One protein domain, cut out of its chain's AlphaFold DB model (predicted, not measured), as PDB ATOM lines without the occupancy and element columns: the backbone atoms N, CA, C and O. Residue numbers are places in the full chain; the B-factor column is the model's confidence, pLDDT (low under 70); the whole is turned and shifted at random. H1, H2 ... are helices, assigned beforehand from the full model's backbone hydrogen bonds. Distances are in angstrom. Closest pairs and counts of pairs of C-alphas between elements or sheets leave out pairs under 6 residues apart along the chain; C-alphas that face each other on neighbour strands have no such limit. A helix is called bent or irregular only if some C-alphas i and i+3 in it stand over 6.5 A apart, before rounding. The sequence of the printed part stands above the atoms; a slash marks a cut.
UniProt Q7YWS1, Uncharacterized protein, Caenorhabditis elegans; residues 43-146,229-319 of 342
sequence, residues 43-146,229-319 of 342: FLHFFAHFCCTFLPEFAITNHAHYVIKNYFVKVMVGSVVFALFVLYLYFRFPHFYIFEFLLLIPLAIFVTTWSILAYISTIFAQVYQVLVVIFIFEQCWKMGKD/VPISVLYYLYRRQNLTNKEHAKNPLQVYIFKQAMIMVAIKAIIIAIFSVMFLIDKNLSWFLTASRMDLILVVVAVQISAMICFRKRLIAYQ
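AT A GLANCE: This is residues 43 to 146 and 229 to 319 of the 342 residues of an uncharacterized protein of Caenorhabditis elegans (UniProt Q7YWS1). A long helical hairpin of H2 and H3, with residues 93 to 99 and 101 to 106 sticking out at its turn, has the other helices gathered at its far half. There H4 runs beside the later part of H3, H5 and H7 cross H3 and each other, H6 folds back along H5, and H1 folds back on the early part of H2. The printed part has 195 residues with seven named helices, H1 to H7 in order, and no named strand: all helix. It is loose, with a radius of gyration of the C-alphas of 21.0 A, and elongated, spanning 73 by 45 by 28 A.

IN THESE COORDINATES: H1, residues 43 to 54, begins with C-alpha 43 at (5.164, 40.761, -68.673). H2, residues 59 to 92, is 48.0 A long with a kink of 30 degrees near residue 68; it is neither bent nor irregular, but only just: C-alphas 70 and 73 are 6.5 A apart. H3, residues 98 to 142, is the longest, 66.1 A, with a kink of 29 degrees near residue 109. H4 is residues 229 to 241; H5, residues 252 to 282, is 45.0 A long. H6 is residues 286 to 293, and H7, residues 295 to 319, is 35.6 A long, ending with C-alpha 319 at (18.390, 31.181, -83.490).

HOW THE PARTS SIT: H3 and H5 are the hubs, touching four helices each. H2 and H3 form a hairpin, opposite ways at a shallow tilt of 33 degrees, only just short of steep; their closest C-alphas, Val 75 and Ala 118, are 5.8 A apart, and H3 touches H2 with residues 111 to 128 alone. With residues 129 to 140 alone H3 touches H4, the same way at a shallow tilt of 16 degrees, closest at C-alphas 133 and 229, 5.8 A. H7 touches H3 at a steep tilt of 58 degrees, with C-alphas 125 and 296 closest at 5.4 A. H5 touches H7 with residues 256 to 268 alone, opposite ways at a steep tilt of 40 degrees; C-alphas 260 and 306 are closest, 5.5 A. H5 and H6 form a hairpin, and so do H1 and H2, with closest C-alphas 275 and 287 at 5.7 A and 52 and 62 at 6.1 A. Every O i to N i+4 pair is within hydrogen-bond range in H1, H4, H5, H6 and H7; in H2 it is 28 of 30 and in H3 39 of 41.

THE WHOLE: The C-alphas farthest apart, of Ile 98 and Asn 245, are 74.1 A apart. Residues 147 to 228 are not printed, and C-alphas 146 and 229 are 25.3 A apart across this cut. Of the links printed whole, none is long. Mean pLDDT of the printed part is 76.1, with 45 residues under 70, among them 43 to 63 and 243 to 254.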
ATOM      1  N   PHE A  43       4.378  40.430 -67.471       50.70
ATOM      2  CA  PHE A  43       5.164  40.761 -68.673       50.70
ATOM      3  C   PHE A  43       6.234  41.848 -68.427       50.70
ATOM      4  O   PHE A  43       7.363  41.763 -68.907       50.70
ATOM      5  N   LEU A  44       5.906  42.820 -67.574       47.21
ATOM      6  CA  LEU A  44       6.783  43.880 -67.084       47.21
ATOM      7  C   LEU A  44       8.058  43.389 -66.379       47.21
ATOM      8  O   LEU A  44       9.108  44.001 -66.540       47.21
ATOM      9  N   HIS A  45       7.987  42.304 -65.608       48.00
ATOM     10  CA  HIS A  45       9.099  41.743 -64.841       48.00
ATOM     11  C   HIS A  45      10.045  40.888 -65.709       48.00
ATOM     12  O   HIS A  45      11.263  40.930 -65.528       48.00
ATOM     13  N   PHE A  46       9.510  40.187 -66.715       52.98
ATOM     14  CA  PHE A  46      10.325  39.542 -67.754       52.98
ATOM     15  C   PHE A  46      11.050  40.591 -68.608       52.98
ATOM     16  O   PHE A  46      12.268  40.546 -68.786       52.98
ATOM     17  N   PHE A  47      10.302  41.595 -69.066       51.24
ATOM     18  CA  PHE A  47      10.826  42.720 -69.831       51.24
ATOM     19  C   PHE A  47      11.919  43.489 -69.067       51.24
ATOM     20  O   PHE A  47      12.949  43.869 -69.633       51.24
ATOM     21  N   ALA A  48      11.708  43.668 -67.764       49.53
ATOM     22  CA  ALA A  48      12.650  44.247 -66.820       49.53
ATOM     23  C   ALA A  48      13.989  43.509 -66.770       49.53
ATOM     24  O   ALA A  48      15.056  44.113 -66.911       49.53
ATOM     25  N   HIS A  49      13.926  42.189 -66.589       51.67
ATOM     26  CA  HIS A  49      15.108  41.339 -66.566       51.67
ATOM     27  C   HIS A  49      15.847  41.403 -67.908       51.67
ATOM     28  O   HIS A  49      17.055  41.630 -67.938       51.67
ATOM     29  N   PHE A  50      15.117  41.322 -69.026       52.74
ATOM     30  CA  PHE A  50      15.701  41.402 -70.361       52.74
ATOM     31  C   PHE A  50      16.484  42.704 -70.592       52.74
ATOM     32  O   PHE A  50      17.637  42.658 -71.021       52.74
ATOM     33  N   CYS A  51      15.904  43.867 -70.281       49.17
ATOM     34  CA  CYS A  51      16.589  45.145 -70.492       49.17
ATOM     35  C   CYS A  51      17.880  45.257 -69.665       49.17
ATOM     36  O   CYS A  51      18.900  45.677 -70.209       49.17
ATOM     37  N   CYS A  52      17.865  44.825 -68.397       49.39
ATOM     38  CA  CYS A  52      19.064  44.814 -67.553       49.39
ATOM     39  C   CYS A  52      20.149  43.857 -68.066       49.39
ATOM     40  O   CYS A  52      21.325  44.210 -68.061       49.39
ATOM     41  N   THR A  53      19.774  42.646 -68.491       48.64
ATOM     42  CA  THR A  53      20.747  41.623 -68.908       48.64
ATOM     43  C   THR A  53      21.326  41.911 -70.291       48.64
ATOM     44  O   THR A  53      22.512  41.689 -70.518       48.64
ATOM     45  N   PHE A  54      20.511  42.404 -71.226       47.55
ATOM     46  CA  PHE A  54      20.899  42.513 -72.635       47.55
ATOM     47  C   PHE A  54      21.356  43.920 -73.049       47.55
ATOM     48  O   PHE A  54      22.045  44.046 -74.067       47.55
ATOM     49  N   LEU A  55      21.023  44.970 -72.288       51.46
ATOM     50  CA  LEU A  55      21.458  46.353 -72.539       51.46
ATOM     51  C   LEU A  55      22.172  46.989 -71.320       51.46
ATOM     52  O   LEU A  55      21.900  48.152 -71.006       51.46
ATOM     53  N   PRO A  56      23.109  46.293 -70.636       47.58
ATOM     54  CA  PRO A  56      23.789  46.850 -69.464       47.58
ATOM     55  C   PRO A  56      24.655  48.071 -69.809       47.58
ATOM     56  O   PRO A  56      24.947  48.888 -68.939       47.58
ATOM     57  N   GLU A  57      25.037  48.215 -71.080       46.33
ATOM     58  CA  GLU A  57      25.973  49.222 -71.580       46.33
ATOM     59  C   GLU A  57      25.475  50.671 -71.482       46.33
ATOM     60  O   GLU A  57      26.281  51.586 -71.645       46.33
ATOM     61  N   PHE A  58      24.193  50.933 -71.199       56.72
ATOM     62  CA  PHE A  58      23.680  52.306 -71.210       56.72
ATOM     63  C   PHE A  58      22.821  52.651 -69.992       56.72
ATOM     64  O   PHE A  58      21.762  52.080 -69.737       56.72
ATOM     65  N   ALA A  59      23.270  53.677 -69.260       57.58
ATOM     66  CA  ALA A  59      22.613  54.199 -68.063       57.58
ATOM     67  C   ALA A  59      21.152  54.608 -68.313       57.58
ATOM     68  O   ALA A  59      20.328  54.523 -67.411       57.58
ATOM     69  N   ILE A  60      20.821  54.998 -69.544       65.88
ATOM     70  CA  ILE A  60      19.503  55.492 -69.952       65.88
ATOM     71  C   ILE A  60      18.457  54.389 -69.937       65.88
ATOM     72  O   ILE A  60      17.386  54.568 -69.368       65.88
ATOM     73  N   THR A  61      18.755  53.252 -70.570       67.09
ATOM     74  CA  THR A  61      17.841  52.106 -70.635       67.09
ATOM     75  C   THR A  61      17.684  51.469 -69.264       67.09
ATOM     76  O   THR A  61      16.568  51.127 -68.883       67.09
ATOM     77  N   ASN A  62      18.770  51.395 -68.490       66.95
ATOM     78  CA  ASN A  62      18.733  50.898 -67.114       66.95
ATOM     79  C   ASN A  62      17.920  51.817 -66.194       66.95
ATOM     80  O   ASN A  62      17.097  51.335 -65.417       66.95
ATOM     81  N   HIS A  63      18.101  53.135 -66.311       69.22
ATOM     82  CA  HIS A  63      17.325  54.121 -65.560       69.22
ATOM     83  C   HIS A  63      15.848  54.093 -65.955       69.22
ATOM     84  O   HIS A  63      14.982  53.984 -65.090       69.22
ATOM     85  N   ALA A  64      15.553  54.088 -67.258       71.60
ATOM     86  CA  ALA A  64      14.193  53.956 -67.767       71.60
ATOM     87  C   ALA A  64      13.505  52.706 -67.230       71.60
ATOM     88  O   ALA A  64      12.368  52.760 -66.770       71.60
ATOM     89  N   HIS A  65      14.222  51.589 -67.224       69.95
ATOM     90  CA  HIS A  65      13.724  50.348 -66.673       69.95
ATOM     91  C   HIS A  65      13.450  50.447 -65.160       69.95
ATOM     92  O   HIS A  65      12.351  50.090 -64.728       69.95
ATOM     93  N   TYR A  66      14.398  50.956 -64.366       72.77
ATOM     94  CA  TYR A  66      14.204  51.151 -62.926       72.77
ATOM     95  C   TYR A  66      12.950  51.986 -62.643       72.77
ATOM     96  O   TYR A  66      12.132  51.615 -61.796       72.77
ATOM     97  N   VAL A  67      12.754  53.069 -63.403       72.95
ATOM     98  CA  VAL A  67      11.587  53.938 -63.241       72.95
ATOM     99  C   VAL A  67      10.290  53.227 -63.641       72.95
ATOM    100  O   VAL A  67       9.310  53.258 -62.892       72.95
ATOM    101  N   ILE A  68      10.284  52.529 -64.779       74.83
ATOM    102  CA  ILE A  68       9.111  51.786 -65.259       74.83
ATOM    103  C   ILE A  68       8.695  50.717 -64.242       74.83
ATOM    104  O   ILE A  68       7.526  50.652 -63.858       74.83
ATOM    105  N   LYS A  69       9.644  49.904 -63.766       75.16
ATOM    106  CA  LYS A  69       9.370  48.797 -62.843       75.16
ATOM    107  C   LYS A  69       8.874  49.291 -61.482       75.16
ATOM    108  O   LYS A  69       7.910  48.744 -60.953       75.16
ATOM    109  N   ASN A  70       9.520  50.313 -60.918       76.55
ATOM    110  CA  ASN A  70       9.275  50.706 -59.529       76.55
ATOM    111  C   ASN A  70       8.205  51.786 -59.361       76.55
ATOM    112  O   ASN A  70       7.567  51.818 -58.307       76.55
ATOM    113  N   TYR A  71       8.003  52.647 -60.362       80.66
ATOM    114  CA  TYR A  71       7.095  53.792 -60.267       80.66
ATOM    115  C   TYR A  71       5.911  53.642 -61.212       80.66
ATOM    116  O   TYR A  71       4.776  53.643 -60.741       80.66
ATOM    117  N   PHE A  72       6.141  53.418 -62.511       77.17
ATOM    118  CA  PHE A  72       5.043  53.391 -63.485       77.17
ATOM    119  C   PHE A  72       4.012  52.294 -63.191       77.17
ATOM    120  O   PHE A  72       2.814  52.566 -63.210       77.17
ATOM    121  N   VAL A  73       4.448  51.077 -62.833       79.38
ATOM    122  CA  VAL A  73       3.512  50.000 -62.450       79.38
ATOM    123  C   VAL A  73       2.638  50.412 -61.268       79.38
ATOM    124  O   VAL A  73       1.427  50.206 -61.296       79.38
ATOM    125  N   LYS A  74       3.232  51.040 -60.248       80.94
ATOM    126  CA  LYS A  74       2.496  51.506 -59.065       80.94
ATOM    127  C   LYS A  74       1.530  52.634 -59.409       80.94
ATOM    128  O   LYS A  74       0.422  52.653 -58.884       80.94
ATOM    129  N   VAL A  75       1.914  53.532 -60.317       84.17
ATOM    130  CA  VAL A  75       1.035  54.597 -60.820       84.17
ATOM    131  C   VAL A  75      -0.151  54.002 -61.576       84.17
ATOM    132  O   VAL A  75      -1.281  54.416 -61.325       84.17
ATOM    133  N   MET A  76       0.064  53.005 -62.438       84.03
ATOM    134  CA  MET A  76      -1.013  52.348 -63.189       84.03
ATOM    135  C   MET A  76      -1.969  51.582 -62.275       84.03
ATOM    136  O   MET A  76      -3.177  51.796 -62.344       84.03
ATOM    137  N   VAL A  77      -1.442  50.748 -61.373       83.31
ATOM    138  CA  VAL A  77      -2.258  50.037 -60.374       83.31
ATOM    139  C   VAL A  77      -3.020  51.040 -59.509       83.31
ATOM    140  O   VAL A  77      -4.225  50.899 -59.315       83.31
ATOM    141  N   GLY A  78      -2.348  52.101 -59.059       84.70
ATOM    142  CA  GLY A  78      -2.976  53.155 -58.276       84.70
ATOM    143  C   GLY A  78      -4.062  53.914 -59.040       84.70
ATOM    144  O   GLY A  78      -5.091  54.229 -58.456       84.70
ATOM    145  N   SER A  79      -3.896  54.122 -60.349       85.34
ATOM    146  CA  SER A  79      -4.907  54.762 -61.206       85.34
ATOM    147  C   SER A  79      -6.172  53.914 -61.310       85.34
ATOM    148  O   SER A  79      -7.275  54.447 -61.247       85.34
ATOM    149  N   VAL A  80      -6.026  52.588 -61.432       87.26
ATOM    150  CA  VAL A  80      -7.164  51.654 -61.465       87.26
ATOM    151  C   VAL A  80      -7.896  51.649 -60.123       87.26
ATOM    152  O   VAL A  80      -9.118  51.773 -60.094       87.26
ATOM    153  N   VAL A  81      -7.159  51.571 -59.010       85.31
ATOM    154  CA  VAL A  81      -7.740  51.638 -57.657       85.31
ATOM    155  C   VAL A  81      -8.457  52.972 -57.435       85.31
ATOM    156  O   VAL A  81      -9.591  52.991 -56.959       85.31
ATOM    157  N   PHE A  82      -7.838  54.083 -57.840       86.31
ATOM    158  CA  PHE A  82      -8.437  55.412 -57.753       86.31
ATOM    159  C   PHE A  82      -9.712  55.519 -58.596       86.31
ATOM    160  O   PHE A  82     -10.723  56.016 -58.109       86.31
ATOM    161  N   ALA A  83      -9.708  55.003 -59.828       85.73
ATOM    162  CA  ALA A  83     -10.886  55.003 -60.693       85.73
ATOM    163  C   ALA A  83     -12.052  54.204 -60.090       85.73
ATOM    164  O   ALA A  83     -13.189  54.673 -60.121       85.73
ATOM    165  N   LEU A  84     -11.780  53.036 -59.494       86.50
ATOM    166  CA  LEU A  84     -12.793  52.251 -58.777       86.50
ATOM    167  C   LEU A  84     -13.358  53.013 -57.577       86.50
ATOM    168  O   LEU A  84     -14.563  52.977 -57.334       86.50
ATOM    169  N   PHE A  85     -12.506  53.739 -56.856       84.12
ATOM    170  CA  PHE A  85     -12.935  54.556 -55.729       84.12
ATOM    171  C   PHE A  85     -13.797  55.751 -56.165       84.12
ATOM    172  O   PHE A  85     -14.853  55.998 -55.587       84.12
ATOM    173  N   VAL A  86     -13.397  56.465 -57.222       83.75
ATOM    174  CA  VAL A  86     -14.196  57.560 -57.803       83.75
ATOM    175  C   VAL A  86     -15.544  57.041 -58.300       83.75
ATOM    176  O   VAL A  86     -16.567  57.680 -58.068       83.75
ATOM    177  N   LEU A  87     -15.565  55.867 -58.937       85.92
ATOM    178  CA  LEU A  87     -16.799  55.219 -59.376       85.92
ATOM    179  C   LEU A  87     -17.710  54.879 -58.187       85.92
ATOM    180  O   LEU A  87     -18.910  55.135 -58.244       85.92
ATOM    181  N   TYR A  88     -17.138  54.352 -57.102       84.41
ATOM    182  CA  TYR A  88     -17.862  54.088 -55.860       84.41
ATOM    183  C   TYR A  88     -18.486  55.368 -55.282       84.41
ATOM    184  O   TYR A  88     -19.688  55.386 -55.022       84.41
ATOM    185  N   LEU A  89     -17.714  56.455 -55.162       82.03
ATOM    186  CA  LEU A  89     -18.231  57.746 -54.690       82.03
ATOM    187  C   LEU A  89     -19.331  58.302 -55.604       82.03
ATOM    188  O   LEU A  89     -20.323  58.833 -55.111       82.03
ATOM    189  N   TYR A  90     -19.176  58.167 -56.924       82.12
ATOM    190  CA  TYR A  90     -20.160  58.642 -57.895       82.12
ATOM    191  C   TYR A  90     -21.513  57.940 -57.734       82.12
ATOM    192  O   TYR A  90     -22.546  58.601 -57.755       82.12
ATOM    193  N   PHE A  91     -21.521  56.618 -57.534       82.97
ATOM    194  CA  PHE A  91     -22.764  55.872 -57.298       82.97
ATOM    195  C   PHE A  91     -23.373  56.112 -55.913       82.97
ATOM    196  O   PHE A  91     -24.565  55.876 -55.726       82.97
ATOM    197  N   ARG A  92     -22.572  56.549 -54.936       79.02
ATOM    198  CA  ARG A  92     -23.023  56.799 -53.561       79.02
ATOM    199  C   ARG A  92     -23.567  58.214 -53.357       79.02
ATOM    200  O   ARG A  92     -24.392  58.429 -52.471       79.02
ATOM    201  N   PHE A  93     -23.128  59.170 -54.176       74.06
ATOM    202  CA  PHE A  93     -23.586  60.555 -54.121       74.06
ATOM    203  C   PHE A  93     -25.116  60.634 -54.309       74.06
ATOM    204  O   PHE A  93     -25.622  60.069 -55.282       74.06
ATOM    205  N   PRO A  94     -25.876  61.345 -53.445       71.13
ATOM    206  CA  PRO A  94     -25.438  62.232 -52.356       71.13
ATOM    207  C   PRO A  94     -25.500  61.630 -50.932       71.13
ATOM    208  O   PRO A  94     -25.310  62.363 -49.962       71.13
ATOM    209  N   HIS A  95     -25.788  60.335 -50.763       77.68
ATOM    210  CA  HIS A  95     -26.020  59.707 -49.452       77.68
ATOM    211  C   HIS A  95     -24.720  59.376 -48.697       77.68
ATOM    212  O   HIS A  95     -24.440  58.209 -48.417       77.68
ATOM    213  N   PHE A  96     -23.937  60.400 -48.348       71.04
ATOM    214  CA  PHE A  96     -22.705  60.217 -47.578       71.04
ATOM    215  C   PHE A  96     -22.981  59.997 -46.094       71.04
ATOM    216  O   PHE A  96     -23.549  60.852 -45.412       71.04
ATOM    217  N   TYR A  97     -22.518  58.865 -45.570       78.83
ATOM    218  CA  TYR A  97     -22.505  58.594 -44.133       78.83
ATOM    219  C   TYR A  97     -21.201  59.085 -43.488       78.83
ATOM    220  O   TYR A  97     -20.165  59.180 -44.144       78.83
ATOM    221  N   ILE A  98     -21.208  59.310 -42.169       75.58
ATOM    222  CA  ILE A  98     -20.013  59.717 -41.396       75.58
ATOM    223  C   ILE A  98     -18.835  58.740 -41.609       75.58
ATOM    224  O   ILE A  98     -17.685  59.164 -41.697       75.58
ATOM    225  N   PHE A  99     -19.108  57.438 -41.770       76.50
ATOM    226  CA  PHE A  99     -18.086  56.430 -42.085       76.50
ATOM    227  C   PHE A  99     -17.377  56.672 -43.426       76.50
ATOM    228  O   PHE A  99     -16.190  56.381 -43.553       76.50
ATOM    229  N   GLU A 100     -18.066  57.237 -44.417       77.00
ATOM    230  CA  GLU A 100     -17.473  57.568 -45.715       77.00
ATOM    231  C   GLU A 100     -16.558  58.795 -45.598       77.00
ATOM    232  O   GLU A 100     -15.533  58.856 -46.270       77.00
ATOM    233  N   PHE A 101     -16.842  59.710 -44.661       77.16
ATOM    234  CA  PHE A 101     -15.927  60.804 -44.326       77.16
ATOM    235  C   PHE A 101     -14.637  60.289 -43.667       77.16
ATOM    236  O   PHE A 101     -13.547  60.744 -44.006       77.16
ATOM    237  N   LEU A 102     -14.728  59.282 -42.790       80.48
ATOM    238  CA  LEU A 102     -13.542  58.612 -42.236       80.48
ATOM    239  C   LEU A 102     -12.719  57.894 -43.319       80.48
ATOM    240  O   LEU A 102     -11.494  57.860 -43.222       80.48
ATOM    241  N   LEU A 103     -13.362  57.381 -44.377       82.08
ATOM    242  CA  LEU A 103     -12.690  56.769 -45.531       82.08
ATOM    243  C   LEU A 103     -11.913  57.791 -46.386       82.08
ATOM    244  O   LEU A 103     -10.976  57.411 -47.090       82.08
ATOM    245  N   LEU A 104     -12.233  59.090 -46.294       82.09
ATOM    246  CA  LEU A 104     -11.491  60.144 -46.997       82.09
ATOM    247  C   LEU A 104     -10.069  60.333 -46.453       82.09
ATOM    248  O   LEU A 104      -9.193  60.745 -47.207       82.09
ATOM    249  N   ILE A 105      -9.802  60.004 -45.185       84.12
ATOM    250  CA  ILE A 105      -8.462  60.129 -44.588       84.12
ATOM    251  C   ILE A 105      -7.453  59.157 -45.234       84.12
ATOM    252  O   ILE A 105      -6.451  59.628 -45.781       84.12
ATOM    253  N   PRO A 106      -7.670  57.822 -45.241       85.64
ATOM    254  CA  PRO A 106      -6.760  56.902 -45.921       85.64
ATOM    255  C   PRO A 106      -6.719  57.154 -47.432       85.64
ATOM    256  O   PRO A 106      -5.661  57.003 -48.045       85.64
ATOM    257  N   LEU A 107      -7.828  57.610 -48.028       86.25
ATOM    258  CA  LEU A 107      -7.839  58.039 -49.421       86.25
ATOM    259  C   LEU A 107      -6.905  59.231 -49.656       86.25
ATOM    260  O   LEU A 107      -6.141  59.205 -50.614       86.25
ATOM    261  N   ALA A 108      -6.922  60.256 -48.804       85.44
ATOM    262  CA  ALA A 108      -6.054  61.423 -48.948       85.44
ATOM    263  C   ALA A 108      -4.567  61.034 -48.877       85.44
ATOM    264  O   ALA A 108      -3.761  61.507 -49.684       85.44
ATOM    265  N   ILE A 109      -4.206  60.112 -47.977       88.27
ATOM    266  CA  ILE A 109      -2.845  59.557 -47.881       88.27
ATOM    267  C   ILE A 109      -2.477  58.799 -49.165       88.27
ATOM    268  O   ILE A 109      -1.392  58.999 -49.725       88.27
ATOM    269  N   PHE A 110      -3.390  57.959 -49.661       89.19
ATOM    270  CA  PHE A 110      -3.209  57.220 -50.908       89.19
ATOM    271  C   PHE A 110      -3.031  58.159 -52.107       89.19
ATOM    272  O   PHE A 110      -2.066  58.012 -52.854       89.19
ATOM    273  N   VAL A 111      -3.902  59.160 -52.259       87.73
ATOM    274  CA  VAL A 111      -3.859  60.147 -53.348       87.73
ATOM    275  C   VAL A 111      -2.572  60.962 -53.297       87.73
ATOM    276  O   VAL A 111      -1.951  61.167 -54.338       87.73
ATOM    277  N   THR A 112      -2.120  61.372 -52.109       83.85
ATOM    278  CA  THR A 112      -0.852  62.103 -51.949       83.85
ATOM    279  C   THR A 112       0.330  61.242 -52.390       83.85
ATOM    280  O   THR A 112       1.135  61.660 -53.223       83.85
ATOM    281  N   THR A 113       0.400  60.001 -51.903       86.22
ATOM    282  CA  THR A 113       1.469  59.054 -52.263       86.22
ATOM    283  C   THR A 113       1.460  58.749 -53.761       86.22
ATOM    284  O   THR A 113       2.500  58.777 -54.419       86.22
ATOM    285  N   TRP A 114       0.279  58.498 -54.324       87.08
ATOM    286  CA  TRP A 114       0.097  58.239 -55.746       87.08
ATOM    287  C   TRP A 114       0.495  59.447 -56.604       87.08
ATOM    288  O   TRP A 114       1.201  59.275 -57.597       87.08
ATOM    289  N   SER A 115       0.138  60.662 -56.182       84.32
ATOM    290  CA  SER A 115       0.501  61.904 -56.876       84.32
ATOM    291  C   SER A 115       2.016  62.113 -56.915       84.32
ATOM    292  O   SER A 115       2.555  62.466 -57.961       84.32
ATOM    293  N   ILE A 116       2.728  61.812 -55.821       84.90
ATOM    294  CA  ILE A 116       4.200  61.865 -55.787       84.90
ATOM    295  C   ILE A 116       4.803  60.874 -56.795       84.90
ATOM    296  O   ILE A 116       5.707  61.226 -57.554       84.90
ATOM    297  N   LEU A 117       4.294  59.640 -56.849       84.18
ATOM    298  CA  LEU A 117       4.776  58.633 -57.805       84.18
ATOM    299  C   LEU A 117       4.480  59.030 -59.261       84.18
ATOM    300  O   LEU A 117       5.330  58.843 -60.140       84.18
ATOM    301  N   ALA A 118       3.297  59.593 -59.518       84.63
ATOM    302  CA  ALA A 118       2.906  60.103 -60.829       84.63
ATOM    303  C   ALA A 118       3.802  61.275 -61.260       84.63
ATOM    304  O   ALA A 118       4.245  61.322 -62.410       84.63
ATOM    305  N   TYR A 119       4.149  62.162 -60.327       84.97
ATOM    306  CA  TYR A 119       5.067  63.274 -60.559       84.97
ATOM    307  C   TYR A 119       6.476  62.794 -60.935       84.97
ATOM    308  O   TYR A 119       6.992  63.176 -61.986       84.97
ATOM    309  N   ILE A 120       7.065  61.878 -60.155       82.57
ATOM    310  CA  ILE A 120       8.386  61.289 -60.460       82.57
ATOM    311  C   ILE A 120       8.394  60.659 -61.860       82.57
ATOM    312  O   ILE A 120       9.336  60.843 -62.635       82.57
ATOM    313  N   SER A 121       7.322  59.938 -62.196       83.56
ATOM    314  CA  SER A 121       7.176  59.288 -63.500       83.56
ATOM    315  C   SER A 121       7.060  60.313 -64.637       83.56
ATOM    316  O   SER A 121       7.648  60.126 -65.700       83.56
ATOM    317  N   THR A 122       6.357  61.424 -64.402       84.58
ATOM    318  CA  THR A 122       6.197  62.519 -65.373       84.58
ATOM    319  C   THR A 122       7.523  63.220 -65.651       84.58
ATOM    320  O   THR A 122       7.877  63.397 -66.818       84.58
ATOM    321  N   ILE A 123       8.307  63.539 -64.611       84.88
ATOM    322  CA  ILE A 123       9.652  64.103 -64.801       84.88
ATOM    323  C   ILE A 123      10.518  63.131 -65.602       84.88
ATOM    324  O   ILE A 123      11.194  63.541 -66.542       84.88
ATOM    325  N   PHE A 124      10.478  61.836 -65.271       85.80
ATOM    326  CA  PHE A 124      11.212  60.833 -66.038       85.80
ATOM    327  C   PHE A 124      10.834  60.857 -67.524       85.80
ATOM    328  O   PHE A 124      11.730  60.866 -68.363       85.80
ATOM    329  N   ALA A 125       9.542  60.903 -67.857       85.70
ATOM    330  CA  ALA A 125       9.096  60.951 -69.247       85.70
ATOM    331  C   ALA A 125       9.656  62.178 -69.987       85.70
ATOM    332  O   ALA A 125      10.150  62.043 -71.107       85.70
ATOM    333  N   GLN A 126       9.653  63.349 -69.346       85.32
ATOM    334  CA  GLN A 126      10.201  64.580 -69.922       85.32
ATOM    335  C   GLN A 126      11.721  64.513 -70.104       85.32
ATOM    336  O   GLN A 126      12.222  64.760 -71.201       85.32
ATOM    337  N   VAL A 127      12.456  64.118 -69.058       85.29
ATOM    338  CA  VAL A 127      13.918  63.952 -69.113       85.29
ATOM    339  C   VAL A 127      14.291  62.939 -70.192       85.29
ATOM    340  O   VAL A 127      15.202  63.183 -70.979       85.29
ATOM    341  N   TYR A 128      13.560  61.827 -70.279       86.02
ATOM    342  CA  TYR A 128      13.784  60.798 -71.285       86.02
ATOM    343  C   TYR A 128      13.568  61.327 -72.707       86.02
ATOM    344  O   TYR A 128      14.388  61.064 -73.584       86.02
ATOM    345  N   GLN A 129      12.514  62.111 -72.947       86.31
ATOM    346  CA  GLN A 129      12.269  62.729 -74.253       86.31
ATOM    347  C   GLN A 129      13.379  63.696 -74.661       86.31
ATOM    348  O   GLN A 129      13.893  63.595 -75.776       86.31
ATOM    349  N   VAL A 130      13.788  64.592 -73.758       86.16
ATOM    350  CA  VAL A 130      14.896  65.526 -74.011       86.16
ATOM    351  C   VAL A 130      16.184  64.758 -74.298       86.16
ATOM    352  O   VAL A 130      16.915  65.083 -75.230       86.16
ATOM    353  N   LEU A 131      16.438  63.687 -73.551       86.27
ATOM    354  CA  LEU A 131      17.609  62.854 -73.754       86.27
ATOM    355  C   LEU A 131      17.588  62.171 -75.127       86.27
ATOM    356  O   LEU A 131      18.576  62.245 -75.851       86.27
ATOM    357  N   VAL A 132      16.459  61.578 -75.529       84.63
ATOM    358  CA  VAL A 132      16.277  61.010 -76.879       84.63
ATOM    359  C   VAL A 132      16.579  62.057 -77.956       84.63
ATOM    360  O   VAL A 132      17.294  61.756 -78.911       84.63
ATOM    361  N   VAL A 133      16.108  63.293 -77.780       86.37
ATOM    362  CA  VAL A 133      16.373  64.412 -78.699       86.37
ATOM    363  C   VAL A 133      17.867  64.734 -78.772       86.37
ATOM    364  O   VAL A 133      18.411  64.834 -79.872       86.37
ATOM    365  N   ILE A 134      18.553  64.825 -77.627       85.43
ATOM    366  CA  ILE A 134      20.009  65.039 -77.569       85.43
ATOM    367  C   ILE A 134      20.744  63.938 -78.345       85.43
ATOM    368  O   ILE A 134      21.604  64.247 -79.168       85.43
ATOM    369  N   PHE A 135      20.366  62.668 -78.164       82.78
ATOM    370  CA  PHE A 135      20.977  61.554 -78.899       82.78
ATOM    371  C   PHE A 135      20.716  61.616 -80.405       82.78
ATOM    372  O   PHE A 135      21.609  61.293 -81.191       82.78
ATOM    373  N   ILE A 136      19.526  62.037 -80.835       82.88
ATOM    374  CA  ILE A 136      19.222  62.217 -82.262       82.88
ATOM    375  C   ILE A 136      20.078  63.341 -82.855       82.88
ATOM    376  O   ILE A 136      20.620  63.180 -83.950       82.88
ATOM    377  N   PHE A 137      20.245  64.457 -82.141       82.83
ATOM    378  CA  PHE A 137      21.109  65.551 -82.590       82.83
ATOM    379  C   PHE A 137      22.587  65.158 -82.608       82.83
ATOM    380  O   PHE A 137      23.279  65.483 -83.572       82.83
ATOM    381  N   GLU A 138      23.064  64.408 -81.612       80.64
ATOM    382  CA  GLU A 138      24.421  63.855 -81.614       80.64
ATOM    383  C   GLU A 138      24.639  62.954 -82.839       80.64
ATOM    384  O   GLU A 138      25.658  63.073 -83.522       80.64
ATOM    385  N   GLN A 139      23.659  62.108 -83.181       75.71
ATOM    386  CA  GLN A 139      23.711  61.303 -84.403       75.71
ATOM    387  C   GLN A 139      23.720  62.173 -85.663       75.71
ATOM    388  O   GLN A 139      24.519  61.907 -86.555       75.71
ATOM    389  N   CYS A 140      22.885  63.215 -85.739       77.78
ATOM    390  CA  CYS A 140      22.880  64.159 -86.862       77.78
ATOM    391  C   CYS A 140      24.242  64.840 -87.040       77.78
ATOM    392  O   CYS A 140      24.725  64.967 -88.159       77.78
ATOM    393  N   TRP A 141      24.867  65.264 -85.940       74.97
ATOM    394  CA  TRP A 141      26.168  65.934 -85.955       74.97
ATOM    395  C   TRP A 141      27.312  65.024 -86.412       74.97
ATOM    396  O   TRP A 141      28.309  65.487 -86.979       74.97
ATOM    397  N   LYS A 142      27.177  63.726 -86.139       73.14
ATOM    398  CA  LYS A 142      28.139  62.695 -86.528       73.14
ATOM    399  C   LYS A 142      27.863  62.081 -87.893       73.14
ATOM    400  O   LYS A 142      28.710  61.346 -88.387       73.14
ATOM    401  N   MET A 143      26.722  62.368 -88.522       66.65
ATOM    402  CA  MET A 143      26.460  61.889 -89.875       66.65
ATOM    403  C   MET A 143      27.575  62.348 -90.826       66.65
ATOM    404  O   MET A 143      27.841  63.542 -90.940       66.65
ATOM    405  N   GLY A 144      28.219  61.396 -91.504       60.75
ATOM    406  CA  GLY A 144      29.335  61.662 -92.415       60.75
ATOM    407  C   GLY A 144      30.726  61.615 -91.774       60.75
ATOM    408  O   GLY A 144      31.711  61.742 -92.499       60.75
ATOM    409  N   LYS A 145      30.830  61.440 -90.448       63.59
ATOM    410  CA  LYS A 145      32.104  61.312 -89.723       63.59
ATOM    411  C   LYS A 145      32.313  59.853 -89.324       63.59
ATOM    412  O   LYS A 145      31.406  59.246 -88.758       63.59
ATOM    413  N   ASP A 146      33.494  59.302 -89.591       54.19
ATOM    414  CA  ASP A 146      33.844  57.963 -89.116       54.19
ATOM    415  C   ASP A 146      33.958  57.997 -87.583       54.19
ATOM    416  O   ASP A 146      34.772  58.740 -87.027       54.19
ATOM    417  N   VAL A 229      10.552  65.612 -79.870       86.26
ATOM    418  CA  VAL A 229      10.883  64.298 -80.447       86.26
ATOM    419  C   VAL A 229      10.485  64.230 -81.935       86.26
ATOM    420  O   VAL A 229      11.380  64.009 -82.753       86.26
ATOM    421  N   PRO A 230       9.222  64.492 -82.341       86.40
ATOM    422  CA  PRO A 230       8.851  64.594 -83.756       86.40
ATOM    423  C   PRO A 230       9.721  65.541 -84.578       86.40
ATOM    424  O   PRO A 230      10.200  65.150 -85.643       86.40
ATOM    425  N   ILE A 231       9.977  66.752 -84.077       87.23
ATOM    426  CA  ILE A 231      10.779  67.752 -84.795       87.23
ATOM    427  C   ILE A 231      12.212  67.248 -85.001       87.23
ATOM    428  O   ILE A 231      12.742  67.341 -86.107       87.23
ATOM    429  N   SER A 232      12.828  66.655 -83.974       86.63
ATOM    430  CA  SER A 232      14.193  66.118 -84.067       86.63
ATOM    431  C   SER A 232      14.306  64.960 -85.064       86.63
ATOM    432  O   SER A 232      15.267  64.891 -85.830       86.63
ATOM    433  N   VAL A 233      13.301  64.080 -85.117       87.41
ATOM    434  CA  VAL A 233      13.244  62.977 -86.085       87.41
ATOM    435  C   VAL A 233      13.050  63.506 -87.505       87.41
ATOM    436  O   VAL A 233      13.746  63.059 -88.415       87.41
ATOM    437  N   LEU A 234      12.155  64.477 -87.709       87.82
ATOM    438  CA  LEU A 234      11.971  65.120 -89.013       87.82
ATOM    439  C   LEU A 234      13.264  65.798 -89.484       87.82
ATOM    440  O   LEU A 234      13.673  65.607 -90.629       87.82
ATOM    441  N   TYR A 235      13.949  66.511 -88.588       86.79
ATOM    442  CA  TYR A 235      15.244  67.127 -88.872       86.79
ATOM    443  C   TYR A 235      16.307  66.089 -89.260       86.79
ATOM    444  O   TYR A 235      17.032  66.274 -90.242       86.79
ATOM    445  N   TYR A 236      16.371  64.968 -88.535       84.48
ATOM    446  CA  TYR A 236      17.259  63.849 -88.852       84.48
ATOM    447  C   TYR A 236      16.975  63.274 -90.244       84.48
ATOM    448  O   TYR A 236      17.902  63.048 -91.021       84.48
ATOM    449  N   LEU A 237      15.702  63.028 -90.570       84.76
ATOM    450  CA  LEU A 237      15.304  62.474 -91.866       84.76
ATOM    451  C   LEU A 237      15.640  63.436 -93.010       84.76
ATOM    452  O   LEU A 237      16.192  62.996 -94.017       84.76
ATOM    453  N   TYR A 238      15.396  64.734 -92.821       84.86
ATOM    454  CA  TYR A 238      15.762  65.776 -93.780       84.86
ATOM    455  C   TYR A 238      17.280  65.828 -94.028       84.86
ATOM    456  O   TYR A 238      17.735  65.778 -95.169       84.86
ATOM    457  N   ARG A 239      18.093  65.833 -92.961       80.86
ATOM    458  CA  ARG A 239      19.565  65.757 -93.059       80.86
ATOM    459  C   ARG A 239      20.034  64.494 -93.777       80.86
ATOM    460  O   ARG A 239      20.942  64.568 -94.600       80.86
ATOM    461  N   ARG A 240      19.422  63.346 -93.470       78.55
ATOM    462  CA  ARG A 240      19.766  62.054 -94.075       78.55
ATOM    463  C   ARG A 240      19.494  62.038 -95.578       78.55
ATOM    464  O   ARG A 240      20.303  61.484 -96.307       78.55
ATOM    465  N   GLN A 241      18.391  62.631 -96.036       76.47
ATOM    466  CA  GLN A 241      18.082  62.728 -97.470       76.47
ATOM    467  C   GLN A 241      19.160  63.497 -98.242       76.47
ATOM    468  O   GLN A 241      19.495  63.122 -99.360       76.47
ATOM    469  N   ASN A 242      19.755  64.514 -97.616       73.10
ATOM    470  CA  ASN A 242      20.830  65.305 -98.217       73.10
ATOM    471  C   ASN A 242      22.197  64.592 -98.210       73.10
ATOM    472  O   ASN A 242      23.149  65.089 -98.808       73.10
ATOM    473  N   LEU A 243      22.322  63.444 -97.537       69.37
ATOM    474  CA  LEU A 243      23.550  62.658 -97.467       69.37
ATOM    475  C   LEU A 243      23.432  61.428 -98.369       69.37
ATOM    476  O   LEU A 243      23.017  60.347 -97.947       69.37
ATOM    477  N   THR A 244      23.838  61.582 -99.624       54.47
ATOM    478  CA  THR A 244      24.009  60.468-100.558       54.47
ATOM    479  C   THR A 244      25.102  59.510-100.061       54.47
ATOM    480  O   THR A 244      26.281  59.851-100.035       54.47
ATOM    481  N   ASN A 245      24.708  58.279 -99.723       50.73
ATOM    482  CA  ASN A 245      25.536  57.061 -99.761       50.73
ATOM    483  C   ASN A 245      26.545  56.733 -98.646       50.73
ATOM    484  O   ASN A 245      27.445  55.930 -98.884       50.73
ATOM    485  N   LYS A 246      26.374  57.189 -97.400       49.83
ATOM    486  CA  LYS A 246      27.078  56.543 -96.271       49.83
ATOM    487  C   LYS A 246      26.123  56.160 -95.151       49.83
ATOM    488  O   LYS A 246      25.918  56.900 -94.190       49.83
ATOM    489  N   GLU A 247      25.530  54.972 -95.259       51.50
ATOM    490  CA  GLU A 247      24.957  54.301 -94.092       51.50
ATOM    491  C   GLU A 247      26.128  53.792 -93.240       51.50
ATOM    492  O   GLU A 247      26.570  52.657 -93.362       51.50
ATOM    493  N   HIS A 248      26.709  54.694 -92.445       51.17
ATOM    494  CA  HIS A 248      27.786  54.348 -91.523       51.17
ATOM    495  C   HIS A 248      27.315  53.263 -90.552       51.17
ATOM    496  O   HIS A 248      26.138  53.234 -90.173       51.17
ATOM    497  N   ALA A 249      28.242  52.395 -90.137       47.25
ATOM    498  CA  ALA A 249      28.025  51.395 -89.102       47.25
ATOM    499  C   ALA A 249      27.569  52.092 -87.812       47.25
ATOM    500  O   ALA A 249      28.363  52.599 -87.026       47.25
ATOM    501  N   LYS A 250      26.252  52.183 -87.623       56.22
ATOM    502  CA  LYS A 250      25.669  52.782 -86.429       56.22
ATOM    503  C   LYS A 250      25.929  51.848 -85.260       56.22
ATOM    504  O   LYS A 250      25.656  50.650 -85.362       56.22
ATOM    505  N   ASN A 251      26.342  52.408 -84.125       60.92
ATOM    506  CA  ASN A 251      26.316  51.678 -82.862       60.92
ATOM    507  C   ASN A 251      24.909  51.050 -82.681       60.92
ATOM    508  O   ASN A 251      23.906  51.757 -82.866       60.92
ATOM    509  N   PRO A 252      24.786  49.750 -82.343       61.36
ATOM    510  CA  PRO A 252      23.491  49.085 -82.179       61.36
ATOM    511  C   PRO A 252      22.538  49.827 -81.228       61.36
ATOM    512  O   PRO A 252      21.322  49.803 -81.444       61.36
ATOM    513  N   LEU A 253      23.059  50.552 -80.228       63.18
ATOM    514  CA  LEU A 253      22.242  51.405 -79.363       63.18
ATOM    515  C   LEU A 253      21.698  52.642 -80.086       63.18
ATOM    516  O   LEU A 253      20.531  52.981 -79.922       63.18
ATOM    517  N   GLN A 254      22.511  53.328 -80.889       68.74
ATOM    518  CA  GLN A 254      22.047  54.500 -81.635       68.74
ATOM    519  C   GLN A 254      20.875  54.126 -82.551       68.74
ATOM    520  O   GLN A 254      19.879  54.849 -82.620       68.74
ATOM    521  N   VAL A 255      20.943  52.941 -83.168       71.44
ATOM    522  CA  VAL A 255      19.831  52.359 -83.935       71.44
ATOM    523  C   VAL A 255      18.618  52.082 -83.048       71.44
ATOM    524  O   VAL A 255      17.483  52.300 -83.472       71.44
ATOM    525  N   TYR A 256      18.834  51.580 -81.832       72.50
ATOM    526  CA  TYR A 256      17.772  51.297 -80.871       72.50
ATOM    527  C   TYR A 256      17.040  52.568 -80.408       72.50
ATOM    528  O   TYR A 256      15.819  52.630 -80.534       72.50
ATOM    529  N   ILE A 257      17.772  53.595 -79.967       76.13
ATOM    530  CA  ILE A 257      17.211  54.893 -79.555       76.13
ATOM    531  C   ILE A 257      16.503  55.566 -80.734       76.13
ATOM    532  O   ILE A 257      15.413  56.110 -80.583       76.13
ATOM    533  N   PHE A 258      17.070  55.474 -81.939       80.03
ATOM    534  CA  PHE A 258      16.415  56.013 -83.127       80.03
ATOM    535  C   PHE A 258      15.090  55.295 -83.425       80.03
ATOM    536  O   PHE A 258      14.087  55.939 -83.721       80.03
ATOM    537  N   LYS A 259      15.036  53.963 -83.292       80.09
ATOM    538  CA  LYS A 259      13.773  53.214 -83.416       80.09
ATOM    539  C   LYS A 259      12.771  53.590 -82.332       80.09
ATOM    540  O   LYS A 259      11.594  53.716 -82.650       80.09
ATOM    541  N   GLN A 260      13.224  53.784 -81.092       81.69
ATOM    542  CA  GLN A 260      12.383  54.306 -80.014       81.69
ATOM    543  C   GLN A 260      11.757  55.635 -80.415       81.69
ATOM    544  O   GLN A 260      10.539  55.762 -80.378       81.69
ATOM    545  N   ALA A 261      12.570  56.576 -80.890       85.09
ATOM    546  CA  ALA A 261      12.092  57.867 -81.354       85.09
ATOM    547  C   ALA A 261      11.074  57.730 -82.495       85.09
ATOM    548  O   ALA A 261      10.001  58.315 -82.417       85.09
ATOM    549  N   MET A 262      11.345  56.902 -83.508       85.75
ATOM    550  CA  MET A 262      10.400  56.658 -84.608       85.75
ATOM    551  C   MET A 262       9.053  56.109 -84.117       85.75
ATOM    552  O   MET A 262       8.006  56.559 -84.577       85.75
ATOM    553  N   ILE A 263       9.067  55.168 -83.164       84.70
ATOM    554  CA  ILE A 263       7.843  54.635 -82.544       84.70
ATOM    555  C   ILE A 263       7.107  55.749 -81.792       84.70
ATOM    556  O   ILE A 263       5.900  55.901 -81.962       84.70
ATOM    557  N   MET A 264       7.824  56.560 -81.009       85.91
ATOM    558  CA  MET A 264       7.236  57.698 -80.297       85.91
ATOM    559  C   MET A 264       6.568  58.675 -81.264       85.91
ATOM    560  O   MET A 264       5.438  59.083 -81.022       85.91
ATOM    561  N   VAL A 265       7.226  59.014 -82.376       87.81
ATOM    562  CA  VAL A 265       6.666  59.905 -83.401       87.81
ATOM    563  C   VAL A 265       5.412  59.313 -84.031       87.81
ATOM    564  O   VAL A 265       4.424  60.028 -84.171       87.81
ATOM    565  N   ALA A 266       5.415  58.020 -84.358       88.67
ATOM    566  CA  ALA A 266       4.242  57.355 -84.917       88.67
ATOM    567  C   ALA A 266       3.046  57.396 -83.951       88.67
ATOM    568  O   ALA A 266       1.946  57.776 -84.351       88.67
ATOM    569  N   ILE A 267       3.264  57.082 -82.668       86.73
ATOM    570  CA  ILE A 267       2.208  57.148 -81.647       86.73
ATOM    571  C   ILE A 267       1.724  58.598 -81.478       86.73
ATOM    572  O   ILE A 267       0.517  58.835 -81.472       86.73
ATOM    573  N   LYS A 268       2.638  59.579 -81.411       87.36
ATOM    574  CA  LYS A 268       2.279  61.006 -81.310       87.36
ATOM    575  C   LYS A 268       1.454  61.469 -82.507       87.36
ATOM    576  O   LYS A 268       0.461  62.158 -82.311       87.36
ATOM    577  N   ALA A 269       1.810  61.064 -83.723       87.62
ATOM    578  CA  ALA A 269       1.061  61.416 -84.926       87.62
ATOM    579  C   ALA A 269      -0.377  60.867 -84.893       87.62
ATOM    580  O   ALA A 269      -1.312  61.602 -85.204       87.62
ATOM    581  N   ILE A 270      -0.566  59.615 -84.454       88.59
ATOM    582  CA  ILE A 270      -1.900  59.010 -84.293       88.59
ATOM    583  C   ILE A 270      -2.716  59.776 -83.246       88.59
ATOM    584  O   ILE A 270      -3.866  60.130 -83.497       88.59
ATOM    585  N   ILE A 271      -2.111  60.075 -82.094       86.77
ATOM    586  CA  ILE A 271      -2.746  60.847 -81.020       86.77
ATOM    587  C   ILE A 271      -3.173  62.227 -81.534       86.77
ATOM    588  O   ILE A 271      -4.344  62.587 -81.422       86.77
ATOM    589  N   ILE A 272      -2.260  62.979 -82.157       86.42
ATOM    590  CA  ILE A 272      -2.553  64.304 -82.721       86.42
ATOM    591  C   ILE A 272      -3.691  64.213 -83.741       86.42
ATOM    592  O   ILE A 272      -4.584  65.057 -83.712       86.42
ATOM    593  N   ALA A 273      -3.703  63.199 -84.610       87.59
ATOM    594  CA  ALA A 273      -4.771  63.015 -85.590       87.59
ATOM    595  C   ALA A 273      -6.137  62.788 -84.917       87.59
ATOM    596  O   ALA A 273      -7.107  63.461 -85.267       87.59
ATOM    597  N   ILE A 274      -6.210  61.911 -83.908       88.30
ATOM    598  CA  ILE A 274      -7.446  61.648 -83.150       88.30
ATOM    599  C   ILE A 274      -7.944  62.928 -82.470       88.30
ATOM    600  O   ILE A 274      -9.117  63.285 -82.604       88.30
ATOM    601  N   PHE A 275      -7.065  63.648 -81.773       85.25
ATOM    602  CA  PHE A 275      -7.450  64.873 -81.072       85.25
ATOM    603  C   PHE A 275      -7.755  66.033 -82.024       85.25
ATOM    604  O   PHE A 275      -8.611  66.852 -81.705       85.25
ATOM    605  N   SER A 276      -7.158  66.066 -83.217       85.84
ATOM    606  CA  SER A 276      -7.524  67.027 -84.265       85.84
ATOM    607  C   SER A 276      -8.953  66.795 -84.756       85.84
ATOM    608  O   SER A 276      -9.711  67.748 -84.900       85.84
ATOM    609  N   VAL A 277      -9.365  65.533 -84.939       88.23
ATOM    610  CA  VAL A 277     -10.763  65.200 -85.270       88.23
ATOM    611  C   VAL A 277     -11.705  65.617 -84.137       88.23
ATOM    612  O   VAL A 277     -12.737  66.230 -84.398       88.23
ATOM    613  N   MET A 278     -11.345  65.359 -82.875       86.06
ATOM    614  CA  MET A 278     -12.153  65.791 -81.722       86.06
ATOM    615  C   MET A 278     -12.246  67.318 -81.608       86.06
ATOM    616  O   MET A 278     -13.321  67.852 -81.334       86.06
ATOM    617  N   PHE A 279     -11.150  68.029 -81.881       84.11
ATOM    618  CA  PHE A 279     -11.125  69.485 -81.941       84.11
ATOM    619  C   PHE A 279     -12.042  70.030 -83.038       84.11
ATOM    620  O   PHE A 279     -12.761  70.993 -82.794       84.11
ATOM    621  N   LEU A 280     -12.078  69.415 -84.222       87.00
ATOM    622  CA  LEU A 280     -12.993  69.843 -85.286       87.00
ATOM    623  C   LEU A 280     -14.472  69.665 -84.903       87.00
ATOM    624  O   LEU A 280     -15.304  70.450 -85.351       87.00
ATOM    625  N   ILE A 281     -14.789  68.676 -84.059       88.33
ATOM    626  CA  ILE A 281     -16.158  68.408 -83.592       88.33
ATOM    627  C   ILE A 281     -16.584  69.400 -82.497       88.33
ATOM    628  O   ILE A 281     -17.666  69.972 -82.583       88.33
ATOM    629  N   ASP A 282     -15.749  69.611 -81.476       85.47
ATOM    630  CA  ASP A 282     -16.118  70.362 -80.258       85.47
ATOM    631  C   ASP A 282     -15.542  71.795 -80.213       85.47
ATOM    632  O   ASP A 282     -15.868  72.590 -79.337       85.47
ATOM    633  N   LYS A 283     -14.644  72.153 -81.143       80.30
ATOM    634  CA  LYS A 283     -13.892  73.429 -81.187       80.30
ATOM    635  C   LYS A 283     -13.155  73.782 -79.888       80.30
ATOM    636  O   LYS A 283     -12.792  74.935 -79.659       80.30
ATOM    637  N   ASN A 284     -12.897  72.792 -79.039       78.59
ATOM    638  CA  ASN A 284     -12.282  72.984 -77.736       78.59
ATOM    639  C   ASN A 284     -10.783  72.658 -77.779       78.59
ATOM    640  O   ASN A 284     -10.389  71.509 -77.974       78.59
ATOM    641  N   LEU A 285      -9.926  73.657 -77.551       77.47
ATOM    642  CA  LEU A 285      -8.467  73.474 -77.528       77.47
ATOM    643  C   LEU A 285      -7.989  72.526 -76.413       77.47
ATOM    644  O   LEU A 285      -6.890  71.987 -76.513       77.47
ATOM    645  N   SER A 286      -8.813  72.262 -75.389       76.38
ATOM    646  CA  SER A 286      -8.478  71.334 -74.294       76.38
ATOM    647  C   SER A 286      -8.153  69.909 -74.761       76.38
ATOM    648  O   SER A 286      -7.429  69.183 -74.076       76.38
ATOM    649  N   TRP A 287      -8.614  69.520 -75.954       75.76
ATOM    650  CA  TRP A 287      -8.280  68.243 -76.578       75.76
ATOM    651  C   TRP A 287      -6.779  68.113 -76.869       75.76
ATOM    652  O   TRP A 287      -6.186  67.085 -76.544       75.76
ATOM    653  N   PHE A 288      -6.130  69.170 -77.370       74.99
ATOM    654  CA  PHE A 288      -4.678  69.170 -77.587       74.99
ATOM    655  C   PHE A 288      -3.892  69.147 -76.267       74.99
ATOM    656  O   PHE A 288      -2.899  68.429 -76.169       74.99
ATOM    657  N   LEU A 289      -4.381  69.828 -75.224       74.61
ATOM    658  CA  LEU A 289      -3.782  69.751 -73.882       74.61
ATOM    659  C   LEU A 289      -3.920  68.348 -73.271       74.61
ATOM    660  O   LEU A 289      -3.079  67.889 -72.503       74.61
ATOM    661  N   THR A 290      -5.000  67.639 -73.593       77.37
ATOM    662  CA  THR A 290      -5.180  66.256 -73.136       77.37
ATOM    663  C   THR A 290      -4.201  65.322 -73.847       77.37
ATOM    664  O   THR A 290      -3.626  64.441 -73.209       77.37
ATOM    665  N   ALA A 291      -3.954  65.555 -75.139       77.95
ATOM    666  CA  ALA A 291      -2.964  64.822 -75.921       77.95
ATOM    667  C   ALA A 291      -1.546  64.953 -75.341       77.95
ATOM    668  O   ALA A 291      -0.859  63.943 -75.174       77.95
ATOM    669  N   SER A 292      -1.127  66.176 -74.984       75.54
ATOM    670  CA  SER A 292       0.208  66.436 -74.422       75.54
ATOM    671  C   SER A 292       0.419  65.727 -73.077       75.54
ATOM    672  O   SER A 292       1.506  65.219 -72.800       75.54
ATOM    673  N   ARG A 293      -0.640  65.574 -72.272       78.97
ATOM    674  CA  ARG A 293      -0.604  64.866 -70.977       78.97
ATOM    675  C   ARG A 293      -0.467  63.343 -71.084       78.97
ATOM    676  O   ARG A 293      -0.089  62.708 -70.100       78.97
ATOM    677  N   MET A 294      -0.727  62.740 -72.247       78.33
ATOM    678  CA  MET A 294      -0.566  61.288 -72.455       78.33
ATOM    679  C   MET A 294       0.898  60.849 -72.633       78.33
ATOM    680  O   MET A 294       1.182  59.657 -72.780       78.33
ATOM    681  N   ASP A 295       1.843  61.790 -72.578       79.23
ATOM    682  CA  ASP A 295       3.258  61.545 -72.842       79.23
ATOM    683  C   ASP A 295       3.907  60.498 -71.938       79.23
ATOM    684  O   ASP A 295       4.776  59.748 -72.390       79.23
ATOM    685  N   LEU A 296       3.471  60.405 -70.679       77.66
ATOM    686  CA  LEU A 296       3.981  59.401 -69.750       77.66
ATOM    687  C   LEU A 296       3.756  57.982 -70.286       77.66
ATOM    688  O   LEU A 296       4.688  57.181 -70.355       77.66
ATOM    689  N   ILE A 297       2.520  57.681 -70.686       79.76
ATOM    690  CA  ILE A 297       2.144  56.362 -71.207       79.76
ATOM    691  C   ILE A 297       2.884  56.110 -72.520       79.76
ATOM    692  O   ILE A 297       3.435  55.030 -72.723       79.76
ATOM    693  N   LEU A 298       2.966  57.129 -73.377       82.36
ATOM    694  CA  LEU A 298       3.631  57.040 -74.671       82.36
ATOM    695  C   LEU A 298       5.105  56.653 -74.551       82.36
ATOM    696  O   LEU A 298       5.560  55.764 -75.272       82.36
ATOM    697  N   VAL A 299       5.848  57.292 -73.642       81.91
ATOM    698  CA  VAL A 299       7.265  56.976 -73.411       81.91
ATOM    699  C   VAL A 299       7.419  55.525 -72.967       81.91
ATOM    700  O   VAL A 299       8.241  54.798 -73.523       81.91
ATOM    701  N   VAL A 300       6.605  55.077 -72.009       80.79
ATOM    702  CA  VAL A 300       6.693  53.703 -71.500       80.79
ATOM    703  C   VAL A 300       6.359  52.684 -72.584       80.79
ATOM    704  O   VAL A 300       7.111  51.727 -72.774       80.79
ATOM    705  N   VAL A 301       5.286  52.913 -73.342       80.75
ATOM    706  CA  VAL A 301       4.883  52.043 -74.456       80.75
ATOM    707  C   VAL A 301       5.968  52.002 -75.531       80.75
ATOM    708  O   VAL A 301       6.331  50.921 -75.993       80.75
ATOM    709  N   ALA A 302       6.555  53.143 -75.894       81.74
ATOM    710  CA  ALA A 302       7.621  53.184 -76.888       81.74
ATOM    711  C   ALA A 302       8.875  52.424 -76.432       81.74
ATOM    712  O   ALA A 302       9.445  51.671 -77.224       81.74
ATOM    713  N   VAL A 303       9.267  52.568 -75.159       77.07
ATOM    714  CA  VAL A 303      10.376  51.806 -74.563       77.07
ATOM    715  C   VAL A 303      10.081  50.307 -74.582       77.07
ATOM    716  O   VAL A 303      10.968  49.513 -74.903       77.07
ATOM    717  N   GLN A 304       8.844  49.909 -74.287       76.33
ATOM    718  CA  GLN A 304       8.426  48.509 -74.308       76.33
ATOM    719  C   GLN A 304       8.445  47.907 -75.714       76.33
ATOM    720  O   GLN A 304       9.071  46.870 -75.939       76.33
ATOM    721  N   ILE A 305       7.827  48.582 -76.685       76.55
ATOM    722  CA  ILE A 305       7.787  48.123 -78.078       76.55
ATOM    723  C   ILE A 305       9.203  48.010 -78.646       76.55
ATOM    724  O   ILE A 305       9.546  47.004 -79.272       76.55
ATOM    725  N   SER A 306      10.059  49.006 -78.415       76.82
ATOM    726  CA  SER A 306      11.417  48.979 -78.955       76.82
ATOM    727  C   SER A 306      12.246  47.829 -78.402       76.82
ATOM    728  O   SER A 306      12.958  47.171 -79.162       76.82
ATOM    729  N   ALA A 307      12.173  47.575 -77.094       72.20
ATOM    730  CA  ALA A 307      12.919  46.487 -76.473       72.20
ATOM    731  C   ALA A 307      12.358  45.127 -76.875       72.20
ATOM    732  O   ALA A 307      13.159  44.233 -77.124       72.20
ATOM    733  N   MET A 308      11.043  44.987 -77.080       71.83
ATOM    734  CA  MET A 308      10.481  43.783 -77.704       71.83
ATOM    735  C   MET A 308      11.033  43.557 -79.116       71.83
ATOM    736  O   MET A 308      11.444  42.449 -79.452       71.83
ATOM    737  N   ILE A 309      11.104  44.599 -79.951       72.62
ATOM    738  CA  ILE A 309      11.681  44.488 -81.302       72.62
ATOM    739  C   ILE A 309      13.168  44.118 -81.230       72.62
ATOM    740  O   ILE A 309      13.649  43.309 -82.027       72.62
ATOM    741  N   CYS A 310      13.908  44.714 -80.293       69.35
ATOM    742  CA  CYS A 310      15.315  44.401 -80.062       69.35
ATOM    743  C   CYS A 310      15.493  42.948 -79.611       69.35
ATOM    744  O   CYS A 310      16.331  42.239 -80.166       69.35
ATOM    745  N   PHE A 311      14.654  42.488 -78.679       68.00
ATOM    746  CA  PHE A 311      14.616  41.107 -78.222       68.00
ATOM    747  C   PHE A 311      14.347  40.158 -79.372       68.00
ATOM    748  O   PHE A 311      15.156  39.274 -79.606       68.00
ATOM    749  N   ARG A 312      13.286  40.388 -80.151       70.48
ATOM    750  CA  ARG A 312      12.948  39.544 -81.300       70.48
ATOM    751  C   ARG A 312      14.107  39.455 -82.291       70.48
ATOM    752  O   ARG A 312      14.424  38.370 -82.757       70.48
ATOM    753  N   LYS A 313      14.775  40.576 -82.589       70.05
ATOM    754  CA  LYS A 313      15.948  40.581 -83.480       70.05
ATOM    755  C   LYS A 313      17.124  39.805 -82.899       70.05
ATOM    756  O   LYS A 313      17.753  39.056 -83.635       70.05
ATOM    757  N   ARG A 314      17.418  39.977 -81.607       66.39
ATOM    758  CA  ARG A 314      18.475  39.209 -80.941       66.39
ATOM    759  C   ARG A 314      18.117  37.734 -80.889       66.39
ATOM    760  O   ARG A 314      18.951  36.936 -81.263       66.39
ATOM    761  N   LEU A 315      16.897  37.377 -80.508       65.95
ATOM    762  CA  LEU A 315      16.410  36.002 -80.474       65.95
ATOM    763  C   LEU A 315      16.550  35.336 -81.845       65.95
ATOM    764  O   LEU A 315      17.096  34.246 -81.917       65.95
ATOM    765  N   ILE A 316      16.160  36.017 -82.929       70.65
ATOM    766  CA  ILE A 316      16.389  35.529 -84.297       70.65
ATOM    767  C   ILE A 316      17.891  35.379 -84.581       70.65
ATOM    768  O   ILE A 316      18.296  34.370 -85.142       70.65
ATOM    769  N   ALA A 317      18.735  36.331 -84.168       67.92
ATOM    770  CA  ALA A 317      20.185  36.217 -84.335       67.92
ATOM    771  C   ALA A 317      20.785  35.039 -83.539       67.92
ATOM    772  O   ALA A 317      21.632  34.334 -84.070       67.92
ATOM    773  N   TYR A 318      20.310  34.785 -82.316       62.75
ATOM    774  CA  TYR A 318      20.645  33.605 -81.508       62.75
ATOM    775  C   TYR A 318      20.138  32.305 -82.147       62.75
ATOM    776  O   TYR A 318      20.801  31.280 -82.054       62.75
ATOM    777  N   GLN A 319      18.962  32.329 -82.778       62.05
ATOM    778  CA  GLN A 319      18.390  31.181 -83.490       62.05
ATOM    779  C   GLN A 319      19.164  30.866 -84.774       62.05
ATOM    780  O   GLN A 319      19.337  29.700 -85.110       62.05
TER     781      GLN A 319